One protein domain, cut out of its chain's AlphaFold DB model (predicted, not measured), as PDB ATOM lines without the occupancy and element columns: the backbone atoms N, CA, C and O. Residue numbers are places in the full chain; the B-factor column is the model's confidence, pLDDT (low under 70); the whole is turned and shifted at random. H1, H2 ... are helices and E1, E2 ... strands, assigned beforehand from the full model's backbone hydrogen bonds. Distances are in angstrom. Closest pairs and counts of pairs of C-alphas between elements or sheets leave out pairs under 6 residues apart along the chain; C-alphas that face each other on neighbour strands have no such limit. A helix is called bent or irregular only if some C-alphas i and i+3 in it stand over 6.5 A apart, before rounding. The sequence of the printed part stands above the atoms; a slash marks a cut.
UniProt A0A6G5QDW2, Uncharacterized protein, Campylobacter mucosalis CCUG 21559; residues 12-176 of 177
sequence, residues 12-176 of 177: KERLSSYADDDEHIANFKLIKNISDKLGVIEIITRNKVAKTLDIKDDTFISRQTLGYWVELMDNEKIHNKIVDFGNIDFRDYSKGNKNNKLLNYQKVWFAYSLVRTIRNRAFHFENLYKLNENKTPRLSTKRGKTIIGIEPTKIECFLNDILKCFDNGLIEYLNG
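What this domain is: This is residues 12 to 176 of the 177 residues of an uncharacterized protein of Campylobacter mucosalis CCUG 21559 (UniProt A0A6G5QDW2). Helix H7 runs through the middle of a body of crossed helices, with the long bent helix H2 crossing it along the longest dimension, H4 and H8 on two sides of it, and a small two-stranded hairpin, E1 and E2, packing on it. H3 folds back at the far end of H2, and H9 packs on H8 near the printed part's last residue. The 165 printed residues hold nine named helices and two antiparallel strands, in the order H1 to H7, E1, E2, H8, H9; the class is mostly helix. The whole is compact, with a radius of gyration of the C-alphas of 16.2 A and spans of 49 by 36 by 29 A.

How they stand to each other: Strands E1, residues 140 to 143, and E2, residues 146 to 149, form an antiparallel hairpin at 166 degrees; N 141 and O 148 are within hydrogen-bond range at 2.9 A. The closest C-alphas of E1 and H7, residues 104 to 123, are those of Thr 141 and Leu 114, 6.6 A apart. H7 touches H4, residues 66 to 75, at a shallow tilt of 23 degrees, opposite ways, closest at C-alphas 116 and 67, 6.6 A. H7 touches H5, residues 79 to 82, closest at C-alphas 105 and 79, 5.1 A. H2, residues 21 to 52, was assigned as one helix by its hydrogen bonds but is bent, C-alphas 33 and 36 being 7.2 A apart; its arms H2a and H2b stand at 40 degrees. H2 is the hub. H2b touches H4, closest at C-alphas 42 and 66, 5.6 A; H5, closest at 48 and 82, 5.9 A; and H3, residues 58 to 63, closest at 46 and 61, 6.7 A, in a helical hairpin. H2b also touches H8, residues 152 to 166, closest at C-alphas 37 and 159, 6.5 A. H8 is irregular, C-alphas 153 and 156 being 7.3 A apart. H8 touches H9, residues 169 to 174, closest at C-alphas 163 and 170, 6.3 A. H8 and H6, residues 90 to 93, only just touch, with 3 pairs of C-alphas within 8 A, the closest 154 and 93 at 5.4 A. H1, residues 12 to 15, is close to H2a but not clearly touching, with C-alphas 15 and 24 closest at 7.4 A. Every O i to N i+4 pair is within hydrogen-bond range in H2a, H2b, H3, H4, H7 and H9, and 8 of 11 are in H8; H1, H5 and H6 are too short for such a pair.

Where its parts are: H1 begins at C-alpha 12 (29.775, 52.559, 13.917), and H9 ends at C-alpha 174 (2.033, 32.957, 2.284). H2a, residues 21 to 33, is 18.4 A long and H2b, residues 36 to 52, 24.2 A. H7 is 27.9 A long, H8 22.9 A and H4 14.3 A.

The domain as a whole: The two C-alphas farthest apart, of Asp 20 and Asp 54, are 49.1 A apart. The printed part has no cut. The link from H7 to E1, residues 124 to 139, is long. The mean pLDDT of the printed part is 96.2, and no printed residue is under 70.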
ATOM      1  N   LYS A  12      29.751  51.337  14.727       95.88
ATOM      2  CA  LYS A  12      29.775  52.559  13.917       95.88
ATOM      3  C   LYS A  12      29.774  52.231  12.422       95.88
ATOM      4  O   LYS A  12      29.063  52.872  11.652       95.88
ATOM      5  N   GLU A  13      30.531  51.216  12.022       94.75
ATOM      6  CA  GLU A  13      30.679  50.766  10.639       94.75
ATOM      7  C   GLU A  13      29.333  50.323  10.060       94.75
ATOM      8  O   GLU A  13      28.962  50.750   8.964       94.75
ATOM      9  N   ARG A  14      28.554  49.534  10.812       94.00
ATOM     10  CA  ARG A  14      27.206  49.121  10.396       94.00
ATOM     11  C   ARG A  14      26.295  50.327  10.212       94.00
ATOM     12  O   ARG A  14      25.669  50.438   9.162       94.00
ATOM     13  N   LEU A  15      26.237  51.222  11.199       95.69
ATOM     14  CA  LEU A  15      25.358  52.394  11.162       95.69
ATOM     15  C   LEU A  15      25.723  53.339  10.009       95.69
ATOM     16  O   LEU A  15      24.835  53.812   9.314       95.69
ATOM     17  N   SER A  16      27.018  53.512   9.722       94.50
ATOM     18  CA  SER A  16      27.500  54.327   8.594       94.50
ATOM     19  C   SER A  16      27.119  53.787   7.212       94.50
ATOM     20  O   SER A  16      27.274  54.474   6.205       94.50
ATOM     21  N   SER A  17      26.649  52.537   7.141       93.44
ATOM     22  CA  SER A  17      26.195  51.942   5.887       93.44
ATOM     23  C   SER A  17      24.776  52.352   5.495       93.44
ATOM     24  O   SER A  17      24.392  52.048   4.363       93.44
ATOM     25  N   TYR A  18      24.041  53.018   6.392       95.81
ATOM     26  CA  TYR A  18      22.677  53.510   6.202       95.81
ATOM     27  C   TYR A  18      22.653  55.038   6.108       95.81
ATOM     28  O   TYR A  18      23.540  55.707   6.637       95.81
ATOM     29  N   ALA A  19      21.639  55.586   5.437       94.50
ATOM     30  CA  ALA A  19      21.434  57.035   5.368       94.50
ATOM     31  C   ALA A  19      21.114  57.643   6.746       94.50
ATOM     32  O   ALA A  19      21.662  58.680   7.116       94.50
ATOM     33  N   ASP A  20      20.246  56.973   7.503       95.50
ATOM     34  CA  ASP A  20      19.774  57.374   8.824       95.50
ATOM     35  C   ASP A  20      19.231  56.156   9.602       95.50
ATOM     36  O   ASP A  20      19.265  55.008   9.137       95.50
ATOM     37  N   ASP A  21      18.750  56.395  10.825       95.12
ATOM     38  CA  ASP A  21      18.138  55.351  11.653       95.12
ATOM     39  C   ASP A  21      16.850  54.785  11.041       95.12
ATOM     40  O   ASP A  21      16.537  53.609  11.257       95.12
ATOM     41  N   ASP A  22      16.106  55.596  10.284       96.50
ATOM     42  CA  ASP A  22      14.849  55.182   9.669       96.50
ATOM     43  C   ASP A  22      15.112  54.173   8.548       96.50
ATOM     44  O   ASP A  22      14.440  53.140   8.491       96.50
ATOM     45  N   GLU A  23      16.142  54.385   7.723       96.94
ATOM     46  CA  GLU A  23      16.606  53.417   6.725       96.94
ATOM     47  C   GLU A  23      17.121  52.134   7.390       96.94
ATOM     48  O   GLU A  23      16.809  51.030   6.932       96.94
ATOM     49  N   HIS A  24      17.853  52.240   8.505       97.12
ATOM     50  CA  HIS A  24      18.320  51.070   9.253       97.12
ATOM     51  C   HIS A  24      17.145  50.213   9.762       97.12
ATOM     52  O   HIS A  24      17.136  48.991   9.577       97.12
ATOM     53  N   ILE A  25      16.109  50.840  10.330       96.62
ATOM     54  CA  ILE A  25      14.877  50.161  10.766       96.62
ATOM     55  C   ILE A  25      14.097  49.608   9.565       96.62
ATOM     56  O   ILE A  25      13.606  48.475   9.611       96.62
ATOM     57  N   ALA A  26      13.974  50.384   8.486       98.00
ATOM     58  CA  ALA A  26      13.298  49.966   7.263       98.00
ATOM     59  C   ALA A  26      13.965  48.729   6.651       98.00
ATOM     60  O   ALA A  26      13.264  47.822   6.209       98.00
ATOM     61  N   ASN A  27      15.296  48.630   6.705       98.06
ATOM     62  CA  ASN A  27      16.035  47.461   6.235       98.06
ATOM     63  C   ASN A  27      15.657  46.187   7.003       98.06
ATOM     64  O   ASN A  27      15.412  45.154   6.383       98.06
ATOM     65  N   PHE A  28      15.538  46.251   8.334       97.75
ATOM     66  CA  PHE A  28      15.060  45.105   9.120       97.75
ATOM     67  C   PHE A  28      13.630  44.705   8.752       97.75
ATOM     68  O   PHE A  28      13.343  43.516   8.608       97.75
ATOM     69  N   LYS A  29      12.733  45.683   8.573       98.06
ATOM     70  CA  LYS A  29      11.344  45.426   8.159       98.06
ATOM     71  C   LYS A  29      11.283  44.795   6.770       98.06
ATOM     72  O   LYS A  29      10.562  43.822   6.585       98.06
ATOM     73  N   LEU A  30      12.076  45.294   5.826       98.38
ATOM     74  CA  LEU A  30      12.185  44.724   4.489       98.38
ATOM     75  C   LEU A  30      12.669  43.272   4.552       98.38
ATOM     76  O   LEU A  30      12.022  42.406   3.977       98.38
ATOM     77  N   ILE A  31      13.751  42.989   5.289       98.44
ATOM     78  CA  ILE A  31      14.274  41.622   5.459       98.44
ATOM     79  C   ILE A  31      13.200  40.704   6.046       98.44
ATOM     80  O   ILE A  31      12.971  39.619   5.510       98.44
ATOM     81  N   LYS A  32      12.494  41.150   7.092       97.88
ATOM     82  CA  LYS A  32      11.360  40.412   7.666       97.88
ATOM     83  C   LYS A  32      10.303  40.099   6.599       97.88
ATOM     84  O   LYS A  32       9.899  38.948   6.485       97.88
ATOM     85  N   ASN A  33       9.904  41.091   5.804       96.56
ATOM     86  CA  ASN A  33       8.833  40.971   4.809       96.56
ATOM     87  C   ASN A  33       9.190  40.102   3.594       96.56
ATOM     88  O   ASN A  33       8.291  39.685   2.870       96.56
ATOM     89  N   ILE A  34      10.474  39.865   3.321       98.00
ATOM     90  CA  ILE A  34      10.908  39.053   2.170       98.00
ATOM     91  C   ILE A  34      11.403  37.658   2.559       98.00
ATOM     92  O   ILE A  34      11.697  36.852   1.676       98.00
ATOM     93  N   SER A  35      11.552  37.373   3.855       97.69
ATOM     94  CA  SER A  35      12.178  36.136   4.339       97.69
ATOM     95  C   SER A  35      11.391  34.883   3.952       97.69
ATOM     96  O   SER A  35      11.974  33.892   3.513       97.69
ATOM     97  N   ASP A  36      10.068  34.943   4.062       96.94
ATOM     98  CA  ASP A  36       9.136  33.892   3.653       96.94
ATOM     99  C   ASP A  36       9.199  33.628   2.138       96.94
ATOM    100  O   ASP A  36       9.368  32.485   1.707       96.94
ATOM    101  N   LYS A  37       9.180  34.691   1.329       98.19
ATOM    102  CA  LYS A  37       9.272  34.639  -0.135       98.19
ATOM    103  C   LYS A  37      10.583  33.994  -0.580       98.19
ATOM    104  O   LYS A  37      10.578  33.114  -1.438       98.19
ATOM    105  N   LEU A  38      11.705  34.391   0.027       98.31
ATOM    106  CA  LEU A  38      13.015  33.792  -0.240       98.31
ATOM    107  C   LEU A  38      13.045  32.304   0.130       98.31
ATOM    108  O   LEU A  38      13.546  31.500  -0.656       98.31
ATOM    109  N   GLY A  39      12.480  31.938   1.284       97.50
ATOM    110  CA  GLY A  39      12.388  30.548   1.726       97.50
ATOM    111  C   GLY A  39      11.582  29.679   0.759       97.50
ATOM    112  O   GLY A  39      12.042  28.609   0.361       97.50
ATOM    113  N   VAL A  40      10.417  30.154   0.313       98.06
ATOM    114  CA  VAL A  40       9.582  29.432  -0.659       98.06
ATOM    115  C   VAL A  40      10.281  29.303  -2.010       98.06
ATOM    116  O   VAL A  40      10.323  28.200  -2.558       98.06
ATOM    117  N   ILE A  41      10.886  30.381  -2.526       98.44
ATOM    118  CA  ILE A  41      11.665  30.324  -3.773       98.44
ATOM    119  C   ILE A  41      12.771  29.272  -3.651       98.44
ATOM    120  O   ILE A  41      12.935  28.453  -4.555       98.44
ATOM    121  N   GLU A  42      13.507  29.240  -2.539       97.81
ATOM    122  CA  GLU A  42      14.568  28.259  -2.306       97.81
ATOM    123  C   GLU A  42      14.042  26.815  -2.288       97.81
ATOM    124  O   GLU A  42      14.578  25.960  -3.000       97.81
ATOM    125  N   ILE A  43      12.956  26.550  -1.555       98.00
ATOM    126  CA  ILE A  43      12.346  25.215  -1.443       98.00
ATOM    127  C   ILE A  43      11.801  24.728  -2.792       98.00
ATOM    128  O   ILE A  43      12.035  23.582  -3.185       98.00
ATOM    129  N   ILE A  44      11.095  25.582  -3.532       98.19
ATOM    130  CA  ILE A  44      10.558  25.222  -4.850       98.19
ATOM    131  C   ILE A  44      11.704  24.938  -5.824       98.19
ATOM    132  O   ILE A  44      11.676  23.932  -6.538       98.19
ATOM    133  N   THR A  45      12.731  25.794  -5.827       98.19
ATOM    134  CA  THR A  45      13.888  25.654  -6.720       98.19
ATOM    135  C   THR A  45      14.613  24.342  -6.475       98.19
ATOM    136  O   THR A  45      14.814  23.586  -7.426       98.19
ATOM    137  N   ARG A  46      14.966  24.032  -5.218       97.69
ATOM    138  CA  ARG A  46      15.686  22.790  -4.901       97.69
ATOM    139  C   ARG A  46      14.888  21.558  -5.310       97.69
ATOM    140  O   ARG A  46      15.435  20.673  -5.955       97.69
ATOM    141  N   ASN A  47      13.582  21.541  -5.031       98.19
ATOM    142  CA  ASN A  47      12.733  20.392  -5.339       98.19
ATOM    143  C   ASN A  47      12.601  20.196  -6.855       98.19
ATOM    144  O   ASN A  47      12.666  19.070  -7.345       98.19
ATOM    145  N   LYS A  48      12.456  21.285  -7.622       98.44
ATOM    146  CA  LYS A  48      12.383  21.221  -9.088       98.44
ATOM    147  C   LYS A  48      13.703  20.800  -9.723       98.44
ATOM    148  O   LYS A  48      13.677  19.971 -10.632       98.44
ATOM    149  N   VAL A  49      14.834  21.333  -9.260       98.62
ATOM    150  CA  VAL A  49      16.161  20.944  -9.763       98.62
ATOM    151  C   VAL A  49      16.447  19.481  -9.434       98.62
ATOM    152  O   VAL A  49      16.746  18.716 -10.348       98.62
ATOM    153  N   ALA A  50      16.256  19.064  -8.179       98.56
ATOM    154  CA  ALA A  50      16.445  17.679  -7.756       98.56
ATOM    155  C   ALA A  50      15.583  16.709  -8.574       98.56
ATOM    156  O   ALA A  50      16.108  15.752  -9.138       98.56
ATOM    157  N   LYS A  51      14.288  17.014  -8.744       98.44
ATOM    158  CA  LYS A  51      13.378  16.220  -9.582       98.44
ATOM    159  C   LYS A  51      13.828  16.154 -11.044       98.44
ATOM    160  O   LYS A  51      13.720  15.105 -11.666       98.44
ATOM    161  N   THR A  52      14.311  17.262 -11.605       98.56
ATOM    162  CA  THR A  52      14.760  17.326 -13.008       98.56
ATOM    163  C   THR A  52      16.014  16.485 -13.256       98.56
ATOM    164  O   THR A  52      16.213  16.016 -14.376       98.56
ATOM    165  N   LEU A  53      16.839  16.294 -12.225       98.31
ATOM    166  CA  LEU A  53      18.110  15.566 -12.275       98.31
ATOM    167  C   LEU A  53      18.041  14.175 -11.619       98.31
ATOM    168  O   LEU A  53      19.075  13.549 -11.420       98.31
ATOM    169  N   ASP A  54      16.840  13.699 -11.278       98.19
ATOM    170  CA  ASP A  54      16.590  12.419 -10.594       98.19
ATOM    171  C   ASP A  54      17.382  12.228  -9.279       98.19
ATOM    172  O   ASP A  54      17.762  11.117  -8.908       98.19
ATOM    173  N   ILE A  55      17.619  13.315  -8.537       98.06
ATOM    174  CA  ILE A  55      18.235  13.275  -7.203       98.06
ATOM    175  C   ILE A  55      17.148  12.899  -6.186       98.06
ATOM    176  O   ILE A  55      16.148  13.605  -6.072       98.06
ATOM    177  N   LYS A  56      17.345  11.797  -5.447       96.56
ATOM    178  CA  LYS A  56      16.324  11.194  -4.555       96.56
ATOM    179  C   LYS A  56      16.644  11.254  -3.062       96.56
ATOM    180  O   LYS A  56      15.817  10.861  -2.248       96.56
ATOM    181  N   ASP A  57      17.841  11.694  -2.692       97.69
ATOM    182  CA  ASP A  57      18.229  11.792  -1.285       97.69
ATOM    183  C   ASP A  57      17.647  13.073  -0.667       97.69
ATOM    184  O   ASP A  57      18.189  14.165  -0.832       97.69
ATOM    185  N   ASP A  58      16.545  12.935   0.070       95.69
ATOM    186  CA  ASP A  58      15.866  14.047   0.746       95.69
ATOM    187  C   ASP A  58      16.763  14.776   1.761       95.69
ATOM    188  O   ASP A  58      16.664  15.997   1.951       95.69
ATOM    189  N   THR A  59      17.678  14.048   2.410       97.25
ATOM    190  CA  THR A  59      18.627  14.635   3.363       97.25
ATOM    191  C   THR A  59      19.644  15.491   2.627       97.25
ATOM    192  O   THR A  59      19.936  16.612   3.048       97.25
ATOM    193  N   PHE A  60      20.156  14.998   1.502       97.56
ATOM    194  CA  PHE A  60      21.010  15.781   0.627       97.56
ATOM    195  C   PHE A  60      20.270  17.019   0.117       97.56
ATOM    196  O   PHE A  60      20.776  18.130   0.282       97.56
ATOM    197  N   ILE A  61      19.056  16.844  -0.417       97.38
ATOM    198  CA  ILE A  61      18.266  17.920  -1.029       97.38
ATOM    199  C   ILE A  61      18.033  19.069  -0.038       97.38
ATOM    200  O   ILE A  61      18.206  20.245  -0.367       97.38
ATOM    201  N   SER A  62      17.662  18.737   1.197       95.94
ATOM    202  CA  SER A  62      17.314  19.721   2.225       95.94
ATOM    203  C   SER A  62      18.510  20.451   2.844       95.94
ATOM    204  O   SER A  62      18.322  21.544   3.380       95.94
ATOM    205  N   ARG A  63      19.724  19.888   2.764       96.56
ATOM    206  CA  ARG A  63      20.944  20.452   3.377       96.56
ATOM    207  C   ARG A  63      21.756  21.356   2.454       96.56
ATOM    208  O   ARG A  63      22.671  22.029   2.927       96.56
ATOM    209  N   GLN A  64      21.443  21.388   1.161       97.31
ATOM    210  CA  GLN A  64      22.131  22.268   0.221       97.31
ATOM    211  C   GLN A  64      21.530  23.675   0.219       97.31
ATOM    212  O   GLN A  64      20.313  23.852   0.257       97.31
ATOM    213  N   THR A  65      22.396  24.681   0.109       95.62
ATOM    214  CA  THR A  65      21.979  26.090   0.042       95.62
ATOM    215  C   THR A  65      21.352  26.433  -1.312       95.62
ATOM    216  O   THR A  65      21.679  25.812  -2.324       95.62
ATOM    217  N   LEU A  66      20.570  27.519  -1.394       96.12
ATOM    218  CA  LEU A  66      20.158  28.095  -2.689       96.12
ATOM    219  C   LEU A  66      21.325  28.271  -3.677       96.12
ATOM    220  O   LEU A  66      21.145  28.112  -4.881       96.12
ATOM    221  N   GLY A  67      22.519  28.618  -3.181       96.81
ATOM    222  CA  GLY A  67      23.692  28.833  -4.029       96.81
ATOM    223  C   GLY A  67      24.065  27.584  -4.824       96.81
ATOM    224  O   GLY A  67      24.278  27.695  -6.028       96.81
ATOM    225  N   TYR A  68      24.040  26.424  -4.160       98.00
ATOM    226  CA  TYR A  68      24.296  25.120  -4.766       98.00
ATOM    227  C   TYR A  68      23.277  24.802  -5.866       98.00
ATOM    228  O   TYR A  68      23.656  24.471  -6.984       98.00
ATOM    229  N   TRP A  69      21.979  24.967  -5.588       98.25
ATOM    230  CA  TRP A  69      20.928  24.646  -6.561       98.25
ATOM    231  C   TRP A  69      20.960  25.541  -7.796       98.25
ATOM    232  O   TRP A  69      20.708  25.066  -8.901       98.25
ATOM    233  N   VAL A  70      21.287  26.825  -7.624       97.88
ATOM    234  CA  VAL A  70      21.446  27.740  -8.760       97.88
ATOM    235  C   VAL A  70      22.668  27.374  -9.598       97.88
ATOM    236  O   VAL A  70      22.578  27.370 -10.820       97.88
ATOM    237  N   GLU A  71      23.788  27.039  -8.962       98.06
ATOM    238  CA  GLU A  71      24.996  26.613  -9.672       98.06
ATOM    239  C   GLU A  71      24.777  25.298 -10.428       98.06
ATOM    240  O   GLU A  71      25.145  25.185 -11.595       98.06
ATOM    241  N   LEU A  72      24.092  24.335  -9.812       98.38
ATOM    242  CA  LEU A  72      23.728  23.081 -10.464       98.38
ATOM    243  C   LEU A  72      22.787  23.315 -11.657       98.38
ATOM    244  O   LEU A  72      23.011  22.770 -12.734       98.38
ATOM    245  N   MET A  73      21.776  24.178 -11.508       98.25
ATOM    246  CA  MET A  73      20.898  24.580 -12.615       98.25
ATOM    247  C   MET A  73      21.681  25.220 -13.774       98.25
ATOM    248  O   MET A  73      21.367  24.956 -14.938       98.25
ATOM    249  N   ASP A  74      22.683  26.050 -13.462       97.06
ATOM    250  CA  ASP A  74      23.560  26.695 -14.441       97.06
ATOM    251  C   ASP A  74      24.431  25.678 -15.190       97.06
ATOM    252  O   ASP A  74      24.474  25.706 -16.426       97.06
ATOM    253  N   ASN A  75      25.075  24.766 -14.458       98.06
ATOM    254  CA  ASN A  75      25.970  23.743 -15.004       98.06
ATOM    255  C   ASN A  75      25.222  22.744 -15.897       98.06
ATOM    256  O   ASN A  75      25.663  22.463 -17.013       98.06
ATOM    257  N   GLU A  76      24.044  22.299 -15.456       98.31
ATOM    258  CA  GLU A  76      23.197  21.351 -16.191       98.31
ATOM    259  C   GLU A  76      22.352  22.022 -17.290       98.31
ATOM    260  O   GLU A  76      21.696  21.348 -18.086       98.31
ATOM    261  N   LYS A  77      22.361  23.362 -17.367       97.94
ATOM    262  CA  LYS A  77      21.633  24.163 -18.372       97.94
ATOM    263  C   LYS A  77      20.132  23.857 -18.417       97.94
ATOM    264  O   LYS A  77      19.510  23.836 -19.482       97.94
ATOM    265  N   ILE A  78      19.529  23.635 -17.251       98.31
ATOM    266  CA  ILE A  78      18.129  23.203 -17.123       98.31
ATOM    267  C   ILE A  78      17.152  24.339 -16.808       98.31
ATOM    268  O   ILE A  78      15.995  24.059 -16.515       98.31
ATOM    269  N   HIS A  79      17.553  25.612 -16.904       98.25
ATOM    270  CA  HIS A  79      16.725  26.782 -16.546       98.25
ATOM    271  C   HIS A  79      15.280  26.705 -17.049       98.25
ATOM    272  O   HIS A  79      14.346  26.879 -16.274       98.25
ATOM    273  N   ASN A  80      15.102  26.380 -18.335       97.94
ATOM    274  CA  ASN A  80      13.786  26.299 -18.976       97.94
ATOM    275  C   ASN A  80      12.921  25.135 -18.466       97.94
ATOM    276  O   ASN A  80      11.712  25.157 -18.656       97.94
ATOM    277  N   LYS A  81      13.522  24.111 -17.850       97.88
ATOM    278  CA  LYS A  81      12.794  23.004 -17.208       97.88
ATOM    279  C   LYS A  81      12.335  23.370 -15.795       97.88
ATOM    280  O   LYS A  81      11.397  22.768 -15.282       97.88
ATOM    281  N   ILE A  82      13.002  24.336 -15.160       98.12
ATOM    282  CA  ILE A  82      12.709  24.746 -13.785       98.12
ATOM    283  C   ILE A  82      11.545  25.731 -13.759       98.12
ATOM    284  O   ILE A  82      10.576  25.514 -13.023       98.12
ATOM    285  N   VAL A  83      11.628  26.799 -14.553       97.75
ATOM    286  CA  VAL A  83      10.652  27.889 -14.506       97.75
ATOM    287  C   VAL A  83      10.605  28.682 -15.810       97.75
ATOM    288  O   VAL A  83      11.610  28.814 -16.516       97.75
ATOM    289  N   ASP A  84       9.425  29.222 -16.107       97.81
ATOM    290  CA  ASP A  84       9.206  30.162 -17.199       97.81
ATOM    291  C   ASP A  84       9.011  31.587 -16.660       97.81
ATOM    292  O   ASP A  84       8.026  31.912 -16.001       97.81
ATOM    293  N   PHE A  85       9.979  32.447 -16.953       96.81
ATOM    294  CA  PHE A  85       9.989  33.883 -16.689       96.81
ATOM    295  C   PHE A  85       9.657  34.695 -17.948       96.81
ATOM    296  O   PHE A  85       9.998  35.879 -18.044       96.81
ATOM    297  N   GLY A  86       8.972  34.099 -18.929       91.12
ATOM    298  CA  GLY A  86       8.474  34.765 -20.132       91.12
ATOM    299  C   GLY A  86       7.759  36.085 -19.833       91.12
ATOM    300  O   GLY A  86       8.052  37.084 -20.491       91.12
ATOM    301  N   ASN A  87       6.966  36.124 -18.759       90.00
ATOM    302  CA  ASN A  87       6.193  37.297 -18.335       90.00
ATOM    303  C   ASN A  87       6.974  38.319 -17.492       90.00
ATOM    304  O   ASN A  87       6.471  39.412 -17.263       90.00
ATOM    305  N   ILE A  88       8.197  38.009 -17.049       95.44
ATOM    306  CA  ILE A  88       9.011  38.962 -16.284       95.44
ATOM    307  C   ILE A  88       9.609  40.006 -17.232       95.44
ATOM    308  O   ILE A  88      10.388  39.663 -18.134       95.44
ATOM    309  N   ASP A  89       9.311  41.283 -16.993       95.88
ATOM    310  CA  ASP A  89       9.995  42.415 -17.613       95.88
ATOM    311  C   ASP A  89      10.865  43.139 -16.586       95.88
ATOM    312  O   ASP A  89      10.395  43.819 -15.680       95.88
ATOM    313  N   PHE A  90      12.185  43.037 -16.746       97.25
ATOM    314  CA  PHE A  90      13.106  43.654 -15.798       97.25
ATOM    315  C   PHE A  90      13.006  45.185 -15.740       97.25
ATOM    316  O   PHE A  90      13.482  45.780 -14.773       97.25
ATOM    317  N   ARG A  91      12.398  45.845 -16.733       96.50
ATOM    318  CA  ARG A  91      12.148  47.295 -16.693       96.50
ATOM    319  C   ARG A  91      11.246  47.706 -15.529       96.50
ATOM    320  O   ARG A  91      11.377  48.826 -15.045       96.50
ATOM    321  N   ASP A  92      10.427  46.788 -15.026       96.94
ATOM    322  CA  ASP A  92       9.509  47.045 -13.914       96.94
ATOM    323  C   ASP A  92      10.242  47.235 -12.573       96.94
ATOM    324  O   ASP A  92       9.701  47.827 -11.631       96.94
ATOM    325  N   TYR A  93      11.502  46.787 -12.494       97.56
ATOM    326  CA  TYR A  93      12.292  46.786 -11.259       97.56
ATOM    327  C   TYR A  93      13.378  47.862 -11.202       97.56
ATOM    328  O   TYR A  93      13.948  48.084 -10.136       97.56
ATOM    329  N   SER A  94      13.699  48.525 -12.316       95.88
ATOM    330  CA  SER A  94      14.630  49.660 -12.340       95.88
ATOM    331  C   SER A  94      14.545  50.416 -13.659       95.88
ATOM    332  O   SER A  94      14.620  49.817 -14.735       95.88
ATOM    333  N   LYS A  95      14.518  51.753 -13.583       92.38
ATOM    334  CA  LYS A  95      14.541  52.634 -14.767       92.38
ATOM    335  C   LYS A  95      15.801  52.463 -15.623       92.38
ATOM    336  O   LYS A  95      15.790  52.786 -16.806       92.38
ATOM    337  N   GLY A  96      16.893  51.972 -15.030       90.50
ATOM    338  CA  GLY A  96      18.159  51.737 -15.729       90.50
ATOM    339  C   GLY A  96      18.182  50.459 -16.574       90.50
ATOM    340  O   GLY A  96      19.104  50.274 -17.373       90.50
ATOM    341  N   ASN A  97      17.195  49.572 -16.417       95.81
ATOM    342  CA  ASN A  97      17.162  48.308 -17.141       95.81
ATOM    343  C   ASN A  97      16.727  48.522 -18.593       95.81
ATOM    344  O   ASN A  97      15.719  49.161 -18.887       95.81
ATOM    345  N   LYS A  98      17.491  47.953 -19.527       91.88
ATOM    346  CA  LYS A  98      17.188  48.018 -20.962       91.88
ATOM    347  C   LYS A  98      16.305  46.850 -21.388       91.88
ATOM    348  O   LYS A  98      16.457  45.734 -20.890       91.88
ATOM    349  N   ASN A  99      15.449  47.083 -22.383       84.75
ATOM    350  CA  ASN A  99      14.753  45.998 -23.066       84.75
ATOM    351  C   ASN A  99      15.743  45.240 -23.963       84.75
ATOM    352  O   ASN A  99      16.091  45.704 -25.046       84.75
ATOM    353  N   ASN A 100      16.205  44.082 -23.495       78.38
ATOM    354  CA  ASN A 100      17.222  43.287 -24.184       78.38
ATOM    355  C   ASN A 100      16.651  42.061 -24.921       78.38
ATOM    356  O   ASN A 100      17.439  41.233 -25.364       78.38
ATOM    357  N   LYS A 101      15.315  41.917 -25.037       88.38
ATOM    358  CA  LYS A 101      14.646  40.730 -25.622       88.38
ATOM    359  C   LYS A 101      15.254  39.400 -25.132       88.38
ATOM    360  O   LYS A 101      15.627  38.539 -25.921       88.38
ATOM    361  N   LEU A 102      15.401  39.269 -23.813       94.88
ATOM    362  CA  LEU A 102      16.042  38.110 -23.190       94.88
ATOM    363  C   LEU A 102      15.208  36.843 -23.384       94.88
ATOM    364  O   LEU A 102      14.003  36.845 -23.131       94.88
ATOM    365  N   LEU A 103      15.880  35.755 -23.758       95.88
ATOM    366  CA  LEU A 103      15.310  34.410 -23.771       95.88
ATOM    367  C   LEU A 103      15.049  33.934 -22.337       95.88
ATOM    368  O   LEU A 103      15.716  34.388 -21.405       95.88
ATOM    369  N   ASN A 104      14.129  32.981 -22.160       97.44
ATOM    370  CA  ASN A 104      13.731  32.519 -20.829       97.44
ATOM    371  C   ASN A 104      14.929  32.104 -19.957       97.44
ATOM    372  O   ASN A 104      15.128  32.679 -18.892       97.44
ATOM    373  N   TYR A 105      15.806  31.217 -20.437       97.25
ATOM    374  CA  TYR A 105      16.983  30.787 -19.667       97.25
ATOM    375  C   TYR A 105      17.884  31.956 -19.223       97.25
ATOM    376  O   TYR A 105      18.495  31.902 -18.157       97.25
ATOM    377  N   GLN A 106      17.958  33.036 -20.013       96.75
ATOM    378  CA  GLN A 106      18.704  34.237 -19.638       96.75
ATOM    379  C   GLN A 106      17.976  34.985 -18.524       96.75
ATOM    380  O   GLN A 106      18.618  35.390 -17.558       96.75
ATOM    381  N   LYS A 107      16.648  35.137 -18.628       97.62
ATOM    382  CA  LYS A 107      15.829  35.735 -17.566       97.62
ATOM    383  C   LYS A 107      15.961  34.956 -16.260       97.62
ATOM    384  O   LYS A 107      16.221  35.575 -15.234       97.62
ATOM    385  N   VAL A 108      15.874  33.624 -16.307       98.19
ATOM    386  CA  VAL A 108      16.081  32.747 -15.140       98.19
ATOM    387  C   VAL A 108      17.455  32.989 -14.527       98.19
ATOM    388  O   VAL A 108      17.549  33.271 -13.336       98.19
ATOM    389  N   TRP A 109      18.517  32.990 -15.334       97.69
ATOM    390  CA  TRP A 109      19.867  33.258 -14.839       97.69
ATOM    391  C   TRP A 109      20.000  34.630 -14.153       97.69
ATOM    392  O   TRP A 109      20.555  34.733 -13.054       97.69
ATOM    393  N   PHE A 110      19.482  35.691 -14.783       98.12
ATOM    394  CA  PHE A 110      19.522  37.049 -14.231       98.12
ATOM    395  C   PHE A 110      18.744  37.131 -12.916       98.12
ATOM    396  O   PHE A 110      19.263  37.645 -11.924       98.12
ATOM    397  N   ALA A 111      17.532  36.581 -12.898       98.31
ATOM    398  CA  ALA A 111      16.674  36.579 -11.728       98.31
ATOM    399  C   ALA A 111      17.316  35.817 -10.561       98.31
ATOM    400  O   ALA A 111      17.455  36.384  -9.481       98.31
ATOM    401  N   TYR A 112      17.812  34.593 -10.765       98.44
ATOM    402  CA  TYR A 112      18.443  33.819  -9.688       98.44
ATOM    403  C   TYR A 112      19.777  34.396  -9.209       98.44
ATOM    404  O   TYR A 112      20.101  34.287  -8.024       98.44
ATOM    405  N   SER A 113      20.527  35.075 -10.079       97.88
ATOM    406  CA  SER A 113      21.704  35.847  -9.664       97.88
ATOM    407  C   SER A 113      21.327  36.970  -8.687       97.88
ATOM    408  O   SER A 113      22.015  37.189  -7.683       97.88
ATOM    409  N   LEU A 114      20.210  37.655  -8.949       98.44
ATOM    410  CA  LEU A 114      19.676  38.708  -8.086       98.44
ATOM    411  C   LEU A 114      19.072  38.131  -6.800       98.44
ATOM    412  O   LEU A 114      19.419  38.612  -5.725       98.44
ATOM    413  N   VAL A 115      18.275  37.056  -6.872       98.56
ATOM    414  CA  VAL A 115      17.713  36.363  -5.693       98.56
ATOM    415  C   VAL A 115      18.822  35.887  -4.759       98.56
ATOM    416  O   VAL A 115      18.756  36.154  -3.564       98.56
ATOM    417  N   ARG A 116      19.886  35.256  -5.276       97.62
ATOM    418  CA  ARG A 116      21.064  34.874  -4.472       97.62
ATOM    419  C   ARG A 116      21.683  36.067  -3.754       97.62
ATOM    420  O   ARG A 116      22.016  35.975  -2.576       97.62
ATOM    421  N   THR A 117      21.839  37.184  -4.463       97.44
ATOM    422  CA  THR A 117      22.432  38.405  -3.905       97.44
ATOM    423  C   THR A 117      21.547  38.996  -2.810       97.44
ATOM    424  O   THR A 117      22.054  39.342  -1.745       97.44
ATOM    425  N   ILE A 118      20.232  39.064  -3.038       98.44
ATOM    426  CA  ILE A 118      19.241  39.513  -2.052       98.44
ATOM    427  C   ILE A 118      19.266  38.590  -0.830       98.44
ATOM    428  O   ILE A 118      19.411  39.079   0.285       98.44
ATOM    429  N   ARG A 119      19.211  37.266  -1.033       97.69
ATOM    430  CA  ARG A 119      19.216  36.263   0.041       97.69
ATOM    431  C   ARG A 119      20.458  36.370   0.914       97.69
ATOM    432  O   ARG A 119      20.334  36.409   2.132       97.69
ATOM    433  N   ASN A 120      21.646  36.438   0.313       96.75
ATOM    434  CA  ASN A 120      22.898  36.534   1.066       96.75
ATOM    435  C   ASN A 120      22.974  37.840   1.864       96.75
ATOM    436  O   ASN A 120      23.314  37.825   3.043       96.75
ATOM    437  N   ARG A 121      22.594  38.966   1.251       97.12
ATOM    438  CA  ARG A 121      22.566  40.265   1.934       97.12
ATOM    439  C   ARG A 121      21.559  40.286   3.079       97.12
ATOM    440  O   ARG A 121      21.899  40.763   4.156       97.12
ATOM    441  N   ALA A 122      20.362  39.740   2.869       97.81
ATOM    442  CA  ALA A 122      19.340  39.618   3.902       97.81
ATOM    443  C   ALA A 122      19.823  38.743   5.069       97.81
ATOM    444  O   ALA A 122      19.698  39.146   6.220       97.81
ATOM    445  N   PHE A 123      20.459  37.603   4.776       96.50
ATOM    446  CA  PHE A 123      21.045  36.714   5.784       96.50
ATOM    447  C   PHE A 123      22.122  37.406   6.635       96.50
ATOM    448  O   PHE A 123      22.165  37.228   7.850       96.50
ATOM    449  N   HIS A 124      22.964  38.243   6.023       96.06
ATOM    450  CA  HIS A 124      23.987  39.032   6.725       96.06
ATOM    451  C   HIS A 124      23.476  40.381   7.271       96.06
ATOM    452  O   HIS A 124      24.264  41.200   7.770       96.06
ATOM    453  N   PHE A 125      22.167  40.630   7.163       96.19
ATOM    454  CA  PHE A 125      21.508  41.890   7.505       96.19
ATOM    455  C   PHE A 125      22.165  43.127   6.871       96.19
ATOM    456  O   PHE A 125      22.153  44.214   7.441       96.19
ATOM    457  N   GLU A 126      22.790  42.982   5.701       96.38
ATOM    458  CA  GLU A 126      23.370  44.094   4.944       96.38
ATOM    459  C   GLU A 126      22.295  45.103   4.512       96.38
ATOM    460  O   GLU A 126      21.115  44.769   4.400       96.38
ATOM    461  N   ASN A 127      22.706  46.347   4.246       97.12
ATOM    462  CA  ASN A 127      21.804  47.379   3.746       97.12
ATOM    463  C   ASN A 127      21.332  47.055   2.311       97.12
ATOM    464  O   ASN A 127      22.101  47.182   1.352       97.12
ATOM    465  N   LEU A 128      20.066  46.651   2.167       97.88
ATOM    466  CA  LEU A 128      19.384  46.404   0.891       97.88
ATOM    467  C   LEU A 128      18.923  47.698   0.203       97.88
ATOM    468  O   LEU A 128      18.695  47.680  -1.005       97.88
ATOM    469  N   TYR A 129      18.837  48.813   0.937       97.00
ATOM    470  CA  TYR A 129      18.550  50.152   0.406       97.00
ATOM    471  C   TYR A 129      19.771  50.845  -0.198       97.00
ATOM    472  O   TYR A 129      19.635  51.814  -0.944       97.00
ATOM    473  N   LYS A 130      20.970  50.307   0.046       94.50
ATOM    474  CA  LYS A 130      22.217  50.897  -0.431       94.50
ATOM    475  C   LYS A 130      22.244  51.012  -1.957       94.50
ATOM    476  O   LYS A 130      22.115  50.019  -2.674       94.50
ATOM    477  N   LEU A 131      22.513  52.218  -2.447       94.12
ATOM    478  CA  LEU A 131      22.758  52.510  -3.859       94.12
ATOM    479  C   LEU A 131      24.264  52.615  -4.146       94.12
ATOM    480  O   LEU A 131      25.098  52.665  -3.238       94.12
ATOM    481  N   ASN A 132      24.618  52.620  -5.428       92.06
ATOM    482  CA  ASN A 132      25.948  53.038  -5.869       92.06
ATOM    483  C   ASN A 132      26.078  54.569  -5.774       92.06
ATOM    484  O   ASN A 132      25.075  55.279  -5.711       92.06
ATOM    485  N   GLU A 133      27.304  55.091  -5.837       90.25
ATOM    486  CA  GLU A 133      27.582  56.539  -5.763       90.25
ATOM    487  C   GLU A 133      26.821  57.348  -6.827       90.25
ATOM    488  O   GLU A 133      26.308  58.431  -6.564       90.25
ATOM    489  N   ASN A 134      26.651  56.772  -8.019       90.50
ATOM    490  CA  ASN A 134      25.881  57.353  -9.120       90.50
ATOM    491  C   ASN A 134      24.353  57.164  -8.988       90.50
ATOM    492  O   ASN A 134      23.634  57.295  -9.979       90.50
ATOM    493  N   LYS A 135      23.855  56.813  -7.795       89.25
ATOM    494  CA  LYS A 135      22.438  56.552  -7.478       89.25
ATOM    495  C   LYS A 135      21.799  55.406  -8.271       89.25
ATOM    496  O   LYS A 135      20.577  55.296  -8.322       89.25
ATOM    497  N   THR A 136      22.600  54.528  -8.876       89.75
ATOM    498  CA  THR A 136      22.084  53.303  -9.505       89.75
ATOM    499  C   THR A 136      21.900  52.186  -8.476       89.75
ATOM    500  O   THR A 136      22.572  52.190  -7.438       89.75
ATOM    501  N   PRO A 137      21.027  51.197  -8.747       91.56
ATOM    502  CA  PRO A 137      20.861  50.056  -7.859       91.56
ATOM    503  C   PRO A 137      22.167  49.294  -7.615       91.56
ATOM    504  O   PRO A 137      22.815  48.829  -8.555       91.56
ATOM    505  N   ARG A 138      22.529  49.100  -6.341       93.56
ATOM    506  CA  ARG A 138      23.652  48.228  -5.957       93.56
ATOM    507  C   ARG A 138      23.310  46.752  -6.145       93.56
ATOM    508  O   ARG A 138      24.185  45.950  -6.463       93.56
ATOM    509  N   LEU A 139      22.036  46.400  -5.973       96.19
ATOM    510  CA  LEU A 139      21.494  45.095  -6.337       96.19
ATOM    511  C   LEU A 139      21.414  45.008  -7.858       96.19
ATOM    512  O   LEU A 139      20.398  45.334  -8.463       96.19
ATOM    513  N   SER A 140      22.518  44.611  -8.474       96.44
ATOM    514  CA  SER A 140      22.604  44.413  -9.911       96.44
ATOM    515  C   SER A 140      23.481  43.218 -10.248       96.44
ATOM    516  O   SER A 140      24.338  42.806  -9.467       96.44
ATOM    517  N   THR A 141      23.252  42.648 -11.422       96.62
ATOM    518  CA  THR A 141      24.102  41.612 -11.998       96.62
ATOM    519  C   THR A 141      24.366  41.921 -13.465       96.62
ATOM    520  O   THR A 141      23.562  42.567 -14.146       96.62
ATOM    521  N   LYS A 142      25.517  41.470 -13.956       95.62
ATOM    522  CA  LYS A 142      25.992  41.721 -15.314       95.62
ATOM    523  C   LYS A 142      26.319  40.404 -15.998       95.62
ATOM    524  O   LYS A 142      27.027  39.571 -15.441       95.62
ATOM    525  N   ARG A 143      25.881  40.262 -17.249       93.75
ATOM    526  CA  ARG A 143      26.301  39.178 -18.144       93.75
ATOM    527  C   ARG A 143      26.552  39.738 -19.533       93.75
ATOM    528  O   ARG A 143      25.657  40.295 -20.168       93.75
ATOM    529  N   GLY A 144      27.796  39.628 -19.994       91.38
ATOM    530  CA  GLY A 144      28.236  40.292 -21.219       91.38
ATOM    531  C   GLY A 144      28.022  41.808 -21.139       91.38
ATOM    532  O   GLY A 144      28.536  42.472 -20.237       91.38
ATOM    533  N   LYS A 145      27.250  42.355 -22.082       92.31
ATOM    534  CA  LYS A 145      26.915  43.789 -22.150       92.31
ATOM    535  C   LYS A 145      25.629  44.154 -21.399       92.31
ATOM    536  O   LYS A 145      25.323  45.336 -21.264       92.31
ATOM    537  N   THR A 146      24.881  43.165 -20.918       95.19
ATOM    538  CA  THR A 146      23.603  43.376 -20.240       95.19
ATOM    539  C   THR A 146      23.817  43.507 -18.741       95.19
ATOM    540  O   THR A 146      24.452  42.654 -18.120       95.19
ATOM    541  N   ILE A 147      23.263  44.573 -18.169       95.62
ATOM    542  CA  ILE A 147      23.196  44.816 -16.728       95.62
ATOM    543  C   ILE A 147      21.718  44.864 -16.357       95.62
ATOM    544  O   ILE A 147      20.936  45.523 -17.045       95.62
ATOM    545  N   ILE A 148      21.358  44.157 -15.292       97.50
ATOM    546  CA  ILE A 148      20.020  44.188 -14.707       97.50
ATOM    547  C   ILE A 148      20.162  44.529 -13.235       97.50
ATOM    548  O   ILE A 148      20.880  43.838 -12.514       97.50
ATOM    549  N   GLY A 149      19.496  45.599 -12.810       97.25
ATOM    550  CA  GLY A 149      19.407  46.027 -11.421       97.25
ATOM    551  C   GLY A 149      17.983  45.984 -10.880       97.25
ATOM    552  O   GLY A 149      17.022  45.991 -11.643       97.25
ATOM    553  N   ILE A 150      17.855  45.969  -9.559       98.06
ATOM    554  CA  ILE A 150      16.580  46.057  -8.844       98.06
ATOM    555  C   ILE A 150      16.683  47.215  -7.863       98.06
ATOM    556  O   ILE A 150      17.546  47.208  -6.986       98.06
ATOM    557  N   GLU A 151      15.819  48.213  -8.013       97.31
ATOM    558  CA  GLU A 151      15.692  49.275  -7.021       97.31
ATOM    559  C   GLU A 151      15.246  48.693  -5.673       97.31
ATOM    560  O   GLU A 151      14.415  47.782  -5.650       97.31
ATOM    561  N   PRO A 152      15.739  49.214  -4.536       96.00
ATOM    562  CA  PRO A 152      15.385  48.670  -3.226       96.00
ATOM    563  C   PRO A 152      13.877  48.567  -2.973       96.00
ATOM    564  O   PRO A 152      13.385  47.570  -2.450       96.00
ATOM    565  N   THR A 153      13.118  49.560  -3.437       96.31
ATOM    566  CA  THR A 153      11.650  49.619  -3.334       96.31
ATOM    567  C   THR A 153      10.927  48.576  -4.193       96.31
ATOM    568  O   THR A 153       9.721  48.394  -4.053       96.31
ATOM    569  N   LYS A 154      11.647  47.883  -5.082       98.25
ATOM    570  CA  LYS A 154      11.130  46.878  -6.017       98.25
ATOM    571  C   LYS A 154      11.532  45.446  -5.655       98.25
ATOM    572  O   LYS A 154      11.137  44.520  -6.355       98.25
ATOM    573  N   ILE A 155      12.281  45.239  -4.569       98.62
ATOM    574  CA  ILE A 155      12.713  43.898  -4.139       98.62
ATOM    575  C   ILE A 155      11.506  43.001  -3.855       98.62
ATOM    576  O   ILE A 155      11.445  41.880  -4.351       98.62
ATOM    577  N   GLU A 156      10.532  43.486  -3.085       97.94
ATOM    578  CA  GLU A 156       9.381  42.666  -2.701       97.94
ATOM    579  C   GLU A 156       8.501  42.306  -3.905       97.94
ATOM    580  O   GLU A 156       8.150  41.138  -4.072       97.94
ATOM    581  N   CYS A 157       8.196  43.267  -4.788       97.81
ATOM    582  CA  CYS A 157       7.406  42.970  -5.985       97.81
ATOM    583  C   CYS A 157       8.143  42.018  -6.936       97.81
ATOM    584  O   CYS A 157       7.526  41.099  -7.457       97.81
ATOM    585  N   PHE A 158       9.464  42.160  -7.081       98.62
ATOM    586  CA  PHE A 158      10.283  41.226  -7.855       98.62
ATOM    587  C   PHE A 158      10.186  39.786  -7.330       98.62
ATOM    588  O   PHE A 158       9.998  38.855  -8.112       98.62
ATOM    589  N   LEU A 159      10.276  39.588  -6.011       98.62
ATOM    590  CA  LEU A 159      10.132  38.256  -5.417       98.62
ATOM    591  C   LEU A 159       8.702  37.714  -5.571       98.62
ATOM    592  O   LEU A 159       8.534  36.529  -5.849       98.62
ATOM    593  N   ASN A 160       7.685  38.573  -5.460       98.00
ATOM    594  CA  ASN A 160       6.295  38.185  -5.706       98.00
ATOM    595  C   ASN A 160       6.065  37.733  -7.151       98.00
ATOM    596  O   ASN A 160       5.376  36.744  -7.379       98.00
ATOM    597  N   ASP A 161       6.644  38.429  -8.125       98.25
ATOM    598  CA  ASP A 161       6.500  38.070  -9.534       98.25
ATOM    599  C   ASP A 161       7.199  36.742  -9.850       98.25
ATOM    600  O   ASP A 161       6.650  35.925 -10.587       98.25
ATOM    601  N   ILE A 162       8.350  36.460  -9.221       98.38
ATOM    602  CA  ILE A 162       8.986  35.134  -9.301       98.38
ATOM    603  C   ILE A 162       8.059  34.046  -8.753       98.38
ATOM    604  O   ILE A 162       7.917  32.999  -9.382       98.38
ATOM    605  N   LEU A 163       7.435  34.271  -7.594       98.25
ATOM    606  CA  LEU A 163       6.502  33.304  -7.009       98.25
ATOM    607  C   LEU A 163       5.311  33.049  -7.939       98.25
ATOM    608  O   LEU A 163       4.986  31.894  -8.194       98.25
ATOM    609  N   LYS A 164       4.734  34.098  -8.530       97.50
ATOM    610  CA  LYS A 164       3.631  33.979  -9.499       97.50
ATOM    611  C   LYS A 164       4.007  33.201 -10.761       97.50
ATOM    612  O   LYS A 164       3.150  32.550 -11.348       97.50
ATOM    613  N   CYS A 165       5.276  33.221 -11.171       97.69
ATOM    614  CA  CYS A 165       5.763  32.367 -12.259       97.69
ATOM    615  C   CYS A 165       5.780  30.872 -11.901       97.69
ATOM    616  O   CYS A 165       5.827  30.037 -12.804       97.69
ATOM    617  N   PHE A 166       5.761  30.519 -10.614       97.31
ATOM    618  CA  PHE A 166       5.566  29.139 -10.172       97.31
ATOM    619  C   PHE A 166       4.090  28.802 -10.010       97.31
ATOM    620  O   PHE A 166       3.656  27.783 -10.540       97.31
ATOM    621  N   ASP A 167       3.352  29.640  -9.282       96.50
ATOM    622  CA  ASP A 167       1.910  29.523  -9.084       96.50
ATOM    623  C   ASP A 167       1.365  30.838  -8.492       96.50
ATOM    624  O   ASP A 167       1.946  31.400  -7.558       96.50
ATOM    625  N   ASN A 168       0.241  31.338  -9.013       93.94
ATOM    626  CA  ASN A 168      -0.382  32.571  -8.520       93.94
ATOM    627  C   ASN A 168      -0.892  32.445  -7.073       93.94
ATOM    628  O   ASN A 168      -0.876  33.436  -6.341       93.94
ATOM    629  N   GLY A 169      -1.283  31.241  -6.644       95.88
ATOM    630  CA  GLY A 169      -1.780  30.969  -5.295       95.88
ATOM    631  C   GLY A 169      -0.698  31.002  -4.212       95.88
ATOM    632  O   GLY A 169      -1.021  31.016  -3.028       95.88
ATOM    633  N   LEU A 170       0.593  31.065  -4.568       96.56
ATOM    634  CA  LEU A 170       1.677  31.101  -3.573       96.56
ATOM    635  C   LEU A 170       1.666  32.368  -2.719       96.56
ATOM    636  O   LEU A 170       2.066  32.323  -1.558       96.56
ATOM    637  N   ILE A 171       1.217  33.494  -3.276       94.06
ATOM    638  CA  ILE A 171       1.116  34.747  -2.520       94.06
ATOM    639  C   ILE A 171      -0.002  34.654  -1.480       94.06
ATOM    640  O   ILE A 171       0.202  35.032  -0.332       94.06
ATOM    641  N   GLU A 172      -1.159  34.123  -1.870       93.50
ATOM    642  CA  GLU A 172      -2.292  33.897  -0.965       93.50
ATOM    643  C   GLU A 172      -1.920  32.889   0.129       93.50
ATOM    644  O   GLU A 172      -2.115  33.160   1.312       93.50
ATOM    645  N   TYR A 173      -1.257  31.793  -0.249       94.00
ATOM    646  CA  TYR A 173      -0.736  30.794   0.683       94.00
ATOM    647  C   TYR A 173       0.196  31.401   1.745       94.00
ATOM    648  O   TYR A 173       0.058  31.102   2.930       94.00
ATOM    649  N   LEU A 174       1.124  32.281   1.349       92.94
ATOM    650  CA  LEU A 174       2.033  32.957   2.284       92.94
ATOM    651  C   LEU A 174       1.321  33.943   3.219       92.94
ATOM    652  O   LEU A 174       1.777  34.156   4.341       92.94
ATOM    653  N   ASN A 175       0.198  34.509   2.783       89.06
ATOM    654  CA  ASN A 175      -0.599  35.438   3.581       89.06
ATOM    655  C   ASN A 175      -1.610  34.740   4.510       89.06
ATOM    656  O   ASN A 175      -2.304  35.430   5.255       89.06
ATOM    657  N   GLY A 176      -1.656  33.403   4.515       82.31
ATOM    658  CA  GLY A 176      -2.493  32.619   5.427       82.31
ATOM    659  C   GLY A 176      -3.811  32.103   4.844       82.31
ATOM    660  O   GLY A 176      -4.590  31.540   5.613       82.31
TER     661      GLY A 176